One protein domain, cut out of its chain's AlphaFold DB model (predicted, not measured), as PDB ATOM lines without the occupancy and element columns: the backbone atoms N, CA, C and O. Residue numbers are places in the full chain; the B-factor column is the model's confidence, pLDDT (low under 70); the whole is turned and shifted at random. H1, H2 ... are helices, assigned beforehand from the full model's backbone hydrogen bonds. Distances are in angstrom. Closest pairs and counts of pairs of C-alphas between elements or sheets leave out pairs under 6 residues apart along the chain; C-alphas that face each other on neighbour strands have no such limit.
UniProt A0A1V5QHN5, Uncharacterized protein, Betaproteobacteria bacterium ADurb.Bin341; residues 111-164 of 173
ATOM      1  N   GLY A 111      38.260  41.743 -31.789       92.88
ATOM      2  CA  GLY A 111      37.385  42.438 -32.718       92.88
ATOM      3  C   GLY A 111      37.498  43.948 -32.507       92.88
ATOM      4  O   GLY A 111      37.803  44.417 -31.406       92.88
ATOM      5  N   MET A 112      37.293  44.712 -33.579       92.62
ATOM      6  CA  MET A 112      37.402  46.170 -33.581       92.62
ATOM      7  C   MET A 112      36.522  46.782 -34.684       92.62
ATOM      8  O   MET A 112      36.176  46.079 -35.635       92.62
ATOM      9  N   PRO A 113      36.161  48.075 -34.599       91.12
ATOM     10  CA  PRO A 113      35.511  48.786 -35.700       91.12
ATOM     11  C   PRO A 113      36.440  48.924 -36.916       91.12
ATOM     12  O   PRO A 113      37.656  48.986 -36.748       91.12
ATOM     13  N   ASP A 114      35.880  49.106 -38.117       88.31
ATOM     14  CA  ASP A 114      36.651  49.282 -39.367       88.31
ATOM     15  C   ASP A 114      37.628  50.470 -39.327       88.31
ATOM     16  O   ASP A 114      38.658  50.467 -39.999       88.31
ATOM     17  N   THR A 115      37.328  51.499 -38.528       88.81
ATOM     18  CA  THR A 115      38.223  52.649 -38.339       88.81
ATOM     19  C   THR A 115      39.429  52.324 -37.466       88.81
ATOM     20  O   THR A 115      40.373  53.106 -37.459       88.81
ATOM     21  N   VAL A 116      39.412  51.209 -36.726       91.12
ATOM     22  CA  VAL A 116      40.443  50.721 -35.790       91.12
ATOM     23  C   VAL A 116      40.679  51.634 -34.574       91.12
ATOM     24  O   VAL A 116      40.702  51.159 -33.440       91.12
ATOM     25  N   LEU A 117      40.801  52.947 -34.775       92.31
ATOM     26  CA  LEU A 117      40.949  53.992 -33.759       92.31
ATOM     27  C   LEU A 117      39.803  55.017 -33.863       92.31
ATOM     28  O   LEU A 117      39.043  55.036 -34.836       92.31
ATOM     29  N   SER A 118      39.680  55.901 -32.864       91.19
ATOM     30  CA  SER A 118      38.842  57.104 -33.012       91.19
ATOM     31  C   SER A 118      39.468  58.086 -33.998       91.19
ATOM     32  O   SER A 118      40.686  58.178 -34.106       91.19
ATOM     33  N   LYS A 119      38.628  58.911 -34.637       87.62
ATOM     34  CA  LYS A 119      39.048  59.945 -35.600       87.62
ATOM     35  C   LYS A 119      40.150  60.889 -35.095       87.62
ATOM     36  O   LYS A 119      40.954  61.352 -35.895       87.62
ATOM     37  N   TYR A 120      40.141  61.219 -33.805       87.38
ATOM     38  CA  TYR A 120      41.032  62.219 -33.202       87.38
ATOM     39  C   TYR A 120      41.826  61.683 -32.006       87.38
ATOM     40  O   TYR A 120      42.403  62.467 -31.256       87.38
ATOM     41  N   GLY A 121      41.783  60.374 -31.770       88.00
ATOM     42  CA  GLY A 121      42.512  59.749 -30.675       88.00
ATOM     43  C   GLY A 121      43.788  59.082 -31.154       88.00
ATOM     44  O   GLY A 121      44.283  59.320 -32.252       88.00
ATOM     45  N   ASP A 122      44.297  58.215 -30.299       90.62
ATOM     46  CA  ASP A 122      45.528  57.466 -30.504       90.62
ATOM     47  C   ASP A 122      45.324  56.007 -30.074       90.62
ATOM     48  O   ASP A 122      44.181  55.533 -29.994       90.62
ATOM     49  N   GLU A 123      46.410  55.285 -29.794       92.69
ATOM     50  CA  GLU A 123      46.386  53.883 -29.378       92.69
ATOM     51  C   GLU A 123      45.545  53.628 -28.119       92.69
ATOM     52  O   GLU A 123      45.080  52.513 -27.900       92.69
ATOM     53  N   ARG A 124      45.247  54.649 -27.308       93.81
ATOM     54  CA  ARG A 124      44.350  54.496 -26.151       93.81
ATOM     55  C   ARG A 124      42.917  54.171 -26.566       93.81
ATOM     56  O   ARG A 124      42.163  53.626 -25.763       93.81
ATOM     57  N   SER A 125      42.551  54.426 -27.826       93.12
ATOM     58  CA  SER A 125      41.268  54.010 -28.408       93.12
ATOM     59  C   SER A 125      41.037  52.495 -28.301       93.12
ATOM     60  O   SER A 125      39.887  52.060 -28.234       93.12
ATOM     61  N   LEU A 126      42.112  51.696 -28.227       92.56
ATOM     62  CA  LEU A 126      42.043  50.242 -28.068       92.56
ATOM     63  C   LEU A 126      41.283  49.854 -26.795       92.56
ATOM     64  O   LEU A 126      40.519  48.898 -26.802       92.56
ATOM     65  N   LEU A 127      41.436  50.628 -25.717       92.19
ATOM     66  CA  LEU A 127      40.822  50.330 -24.420       92.19
ATOM     67  C   LEU A 127      39.294  50.477 -24.424       92.19
ATOM     68  O   LEU A 127      38.626  49.896 -23.575       92.19
ATOM     69  N   GLY A 128      38.754  51.294 -25.333       93.31
ATOM     70  CA  GLY A 128      37.325  51.609 -25.391       93.31
ATOM     71  C   GLY A 128      36.588  50.999 -26.581       93.31
ATOM     72  O   GLY A 128      35.383  50.781 -26.485       93.31
ATOM     73  N   TYR A 129      37.278  50.741 -27.696       93.25
ATOM     74  CA  TYR A 129      36.635  50.246 -28.918       93.25
ATOM     75  C   TYR A 129      36.933  48.798 -29.254       93.25
ATOM     76  O   TYR A 129      36.177  48.223 -30.029       93.25
ATOM     77  N   TRP A 130      38.019  48.222 -28.747       95.19
ATOM     78  CA  TRP A 130      38.348  46.837 -29.058       95.19
ATOM     79  C   TRP A 130      37.744  45.921 -28.006       95.19
ATOM     80  O   TRP A 130      37.666  46.261 -26.825       95.19
ATOM     81  N   TRP A 131      37.336  44.736 -28.435       95.81
ATOM     82  CA  TRP A 131      36.828  43.700 -27.546       95.81
ATOM     83  C   TRP A 131      37.578  42.405 -27.792       95.81
ATOM     84  O   TRP A 131      38.012  42.117 -28.908       95.81
ATOM     85  N   TYR A 132      37.745  41.615 -26.734       96.31
ATOM     86  CA  TYR A 132      38.239  40.256 -26.892       96.31
ATOM     87  C   TYR A 132      37.235  39.462 -27.726       96.31
ATOM     88  O   TYR A 132      36.052  39.411 -27.382       96.31
ATOM     89  N   ASP A 133      37.715  38.859 -28.806       96.44
ATOM     90  CA  ASP A 133      36.917  38.037 -29.704       96.44
ATOM     91  C   ASP A 133      37.343  36.565 -29.553       96.44
ATOM     92  O   ASP A 133      38.431  36.189 -30.007       96.44
ATOM     93  N   PRO A 134      36.523  35.724 -28.887       97.00
ATOM     94  CA  PRO A 134      36.840  34.319 -28.654       97.00
ATOM     95  C   PRO A 134      37.077  33.520 -29.934       97.00
ATOM     96  O   PRO A 134      37.900  32.601 -29.902       97.00
ATOM     97  N   ASP A 135      36.388  33.870 -31.024       95.50
ATOM     98  CA  ASP A 135      36.453  33.143 -32.290       95.50
ATOM     99  C   ASP A 135      37.785  33.432 -32.982       95.50
ATOM    100  O   ASP A 135      38.579  32.508 -33.179       95.50
ATOM    101  N   THR A 136      38.112  34.716 -33.192       93.31
ATOM    102  CA  THR A 136      39.428  35.139 -33.711       93.31
ATOM    103  C   THR A 136      40.567  34.571 -32.843       93.31
ATOM    104  O   THR A 136      41.541  34.009 -33.345       93.31
ATOM    105  N   ALA A 137      40.437  34.629 -31.512       95.94
ATOM    106  CA  ALA A 137      41.453  34.085 -30.613       95.94
ATOM    107  C   ALA A 137      41.601  32.554 -30.719       95.94
ATOM    108  O   ALA A 137      42.684  32.017 -30.470       95.94
ATOM    109  N   SER A 138      40.523  31.834 -31.038       96.06
ATOM    110  CA  SER A 138      40.555  30.387 -31.267       96.06
ATOM    111  C   SER A 138      41.264  30.038 -32.570       96.06
ATOM    112  O   SER A 138      42.112  29.142 -32.574       96.06
ATOM    113  N   GLU A 139      40.993  30.786 -33.639       94.62
ATOM    114  CA  GLU A 139      41.678  30.644 -34.926       94.62
ATOM    115  C   GLU A 139      43.185  30.869 -34.785       94.62
ATOM    116  O   GLU A 139      43.977  30.042 -35.240       94.62
ATOM    117  N   LEU A 140      43.593  31.920 -34.062       94.75
ATOM    118  CA  LEU A 140      45.003  32.177 -33.774       94.75
ATOM    119  C   LEU A 140      45.663  31.000 -33.050       94.75
ATOM    120  O   LEU A 140      46.745  30.562 -33.445       94.75
ATOM    121  N   ARG A 141      45.020  30.451 -32.011       96.06
ATOM    122  CA  ARG A 141      45.556  29.287 -31.284       96.06
ATOM    123  C   ARG A 141      45.698  28.061 -32.186       96.06
ATOM    124  O   ARG A 141      46.699  27.356 -32.078       96.06
ATOM    125  N   ALA A 142      44.722  27.809 -33.057       95.62
ATOM    126  CA  ALA A 142      44.763  26.692 -33.995       95.62
ATOM    127  C   ALA A 142      45.903  26.849 -35.016       95.62
ATOM    128  O   ALA A 142      46.677  25.911 -35.201       95.62
ATOM    129  N   ALA A 143      46.067  28.041 -35.601       95.50
ATOM    130  CA  ALA A 143      47.148  28.336 -36.542       95.50
ATOM    131  C   ALA A 143      48.532  28.176 -35.889       95.50
ATOM    132  O   ALA A 143      49.403  27.500 -36.434       95.50
ATOM    133  N   MET A 144      48.712  28.701 -34.670       94.94
ATOM    134  CA  MET A 144      49.956  28.533 -33.909       94.94
ATOM    135  C   MET A 144      50.278  27.059 -33.623       94.94
ATOM    136  O   MET A 144      51.441  26.668 -33.691       94.94
ATOM    137  N   ALA A 145      49.269  26.240 -33.304       96.69
ATOM    138  CA  ALA A 145      49.455  24.816 -33.029       96.69
ATOM    139  C   ALA A 145      49.790  24.003 -34.291       96.69
ATOM    140  O   ALA A 145      50.569  23.054 -34.215       96.69
ATOM    141  N   ALA A 146      49.218  24.375 -35.437       96.12
ATOM    142  CA  ALA A 146      49.489  23.741 -36.726       96.12
ATOM    143  C   ALA A 146      50.801  24.223 -37.380       96.12
ATOM    144  O   ALA A 146      51.319  23.552 -38.268       96.12
ATOM    145  N   GLY A 147      51.358  25.356 -36.932       94.12
ATOM    146  CA  GLY A 147      52.470  26.025 -37.611       94.12
ATOM    147  C   GLY A 147      52.042  26.761 -38.887       94.12
ATOM    148  O   GLY A 147      52.879  27.022 -39.750       94.12
ATOM    149  N   ASP A 148      50.754  27.087 -38.998       93.94
ATOM    150  CA  ASP A 148      50.141  27.763 -40.139       93.94
ATOM    151  C   ASP A 148      50.106  29.291 -39.953       93.94
ATOM    152  O   ASP A 148      50.365  29.830 -38.874       93.94
ATOM    153  N   VAL A 149      49.763  30.008 -41.026       88.94
ATOM    154  CA  VAL A 149      49.657  31.473 -41.052       88.94
ATOM    155  C   VAL A 149      48.189  31.883 -41.154       88.94
ATOM    156  O   VAL A 149      47.457  31.365 -41.997       88.94
ATOM    157  N   LEU A 150      47.762  32.833 -40.317       88.75
ATOM    158  CA  LEU A 150      46.420  33.409 -40.410       88.75
ATOM    159  C   LEU A 150      46.251  34.251 -41.689       88.75
ATOM    160  O   LEU A 150      47.212  34.881 -42.146       88.75
ATOM    161  N   PRO A 151      45.028  34.333 -42.245       85.19
ATOM    162  CA  PRO A 151      44.718  35.291 -43.300       85.19
ATOM    163  C   PRO A 151      45.079  36.721 -42.876       85.19
ATOM    164  O   PRO A 151      44.789  37.141 -41.757       85.19
ATOM    165  N   GLN A 152      45.699  37.493 -43.770       81.31
ATOM    166  CA  GLN A 152      46.049  38.878 -43.455       81.31
ATOM    167  C   GLN A 152      44.805  39.776 -43.453       81.31
ATOM    168  O   GLN A 152      44.081  39.851 -44.447       81.31
ATOM    169  N   ARG A 153      44.592  40.496 -42.347       78.62
ATOM    170  CA  ARG A 153      43.631  41.606 -42.262       78.62
ATOM    171  C   ARG A 153      44.162  42.831 -43.029       78.62
ATOM    172  O   ARG A 153      45.373  42.923 -43.250       78.62
ATOM    173  N   PRO A 154      43.297  43.779 -43.446       78.44
ATOM    174  CA  PRO A 154      43.744  45.022 -44.070       78.44
ATOM    175  C   PRO A 154      44.822  45.714 -43.228       78.44
ATOM    176  O   PRO A 154      44.610  46.035 -42.063       78.44
ATOM    177  N   VAL A 155      45.990  45.935 -43.830       78.31
ATOM    178  CA  VAL A 155      47.188  46.438 -43.129       78.31
ATOM    179  C   VAL A 155      47.157  47.962 -42.955       78.31
ATOM    180  O   VAL A 155      47.921  48.522 -42.171       78.31
ATOM    181  N   PHE A 156      46.279  48.653 -43.684       85.31
ATOM    182  CA  PHE A 156      46.215  50.109 -43.708       85.31
ATOM    183  C   PHE A 156      44.771  50.602 -43.689       85.31
ATOM    184  O   PHE A 156      43.963  50.196 -44.524       85.31
ATOM    185  N   VAL A 157      44.476  51.512 -42.761       86.00
ATOM    186  CA  VAL A 157      43.195  52.219 -42.677       86.00
ATOM    187  C   VAL A 157      43.447  53.689 -42.969       86.00
ATOM    188  O   VAL A 157      44.095  54.383 -42.188       86.00
ATOM    189  N   ASP A 158      42.940  54.164 -44.107       87.25
ATOM    190  CA  ASP A 158      43.052  55.566 -44.507       87.25
ATOM    191  C   ASP A 158      41.908  56.396 -43.915       87.25
ATOM    192  O   ASP A 158      40.779  56.391 -44.411       87.25
ATOM    193  N   PHE A 159      42.218  57.167 -42.876       85.69
ATOM    194  CA  PHE A 159      41.246  58.029 -42.206       85.69
ATOM    195  C   PHE A 159      40.713  59.137 -43.119       85.69
ATOM    196  O   PHE A 159      39.565  59.551 -42.953       85.69
ATOM    197  N   ALA A 160      41.493  59.609 -44.095       80.75
ATOM    198  CA  ALA A 160      41.007  60.589 -45.058       80.75
ATOM    199  C   ALA A 160      39.897  59.974 -45.914       80.75
ATOM    200  O   ALA A 160      38.829  60.564 -46.034       80.75
ATOM    201  N   THR A 161      40.102  58.765 -46.432       83.00
ATOM    202  CA  THR A 161      39.082  58.060 -47.223       83.00
ATOM    203  C   THR A 161      37.847  57.702 -46.388       83.00
ATOM    204  O   THR A 161      36.722  57.832 -46.866       83.00
ATOM    205  N   VAL A 162      38.029  57.297 -45.128       82.12
ATOM    206  CA  VAL A 162      36.911  56.896 -44.257       82.12
ATOM    207  C   VAL A 162      36.074  58.095 -43.790       82.12
ATOM    208  O   VAL A 162      34.852  57.988 -43.686       82.12
ATOM    209  N   PHE A 163      36.700  59.246 -43.516       79.19
ATOM    210  CA  PHE A 163      36.012  60.407 -42.936       79.19
ATOM    211  C   PHE A 163      35.752  61.574 -43.903       79.19
ATOM    212  O   PHE A 163      34.973  62.458 -43.533       79.19
ATOM    213  N   ASN A 164      36.347  61.610 -45.103       68.06
ATOM    214  CA  ASN A 164      35.962  62.547 -46.164       68.06
ATOM    215  C   ASN A 164      35.125  61.842 -47.240       68.06
ATOM    216  O   ASN A 164      35.628  61.074 -48.052       68.06
TER     217      ASN A 164
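What this domain is: This is residues 111 to 164 of the 173 residues of an uncharacterized protein of Betaproteobacteria bacterium ADurb.Bin341 (UniProt A0A1V5QHN5). The printed part makes a long, open loop: H1 and H3 are toward one end, H2 at the other, and the drawn-out residues 147 to 158 run back from H2 to H3. Residues 111 to 122 fold back between H1 and H3. The 54 printed residues include three named helices, in the order H1, H2, H3, and no named strand; the class is all helix, though named elements hold only 25 residues. The whole is loose and elongated, with a radius of gyration of the C-alphas of 13.9 A and spans of 41 by 21 by 15 A.

Where its parts are: H1, residues 123 to 129, begins at C-alpha (46.386, 53.883, -29.378) and measures 10.4 A. H2, residues 134 to 146, measures 18.4 A. H3, residues 159 to 163, measures 5.8 A and ends at C-alpha (36.012, 60.407, -42.936).

How they stand to each other: H1 and H2, H2 and H3, and H1 and H3 are apart, with no C-alphas within 8 A. Every O i to N i+4 pair is within hydrogen-bond range in H2 and H3; in H1, 1 of 3 is, beside 3 of 4 O i to N i+3 pairs.

The domain as a whole: The farthest C-alphas, of Ala 145 and Asn 164, are 42.2 A apart. The printed part has no cut. The link H1 to H2 is tight; H2 to H3 is long. Residue 164 is under pLDDT 70.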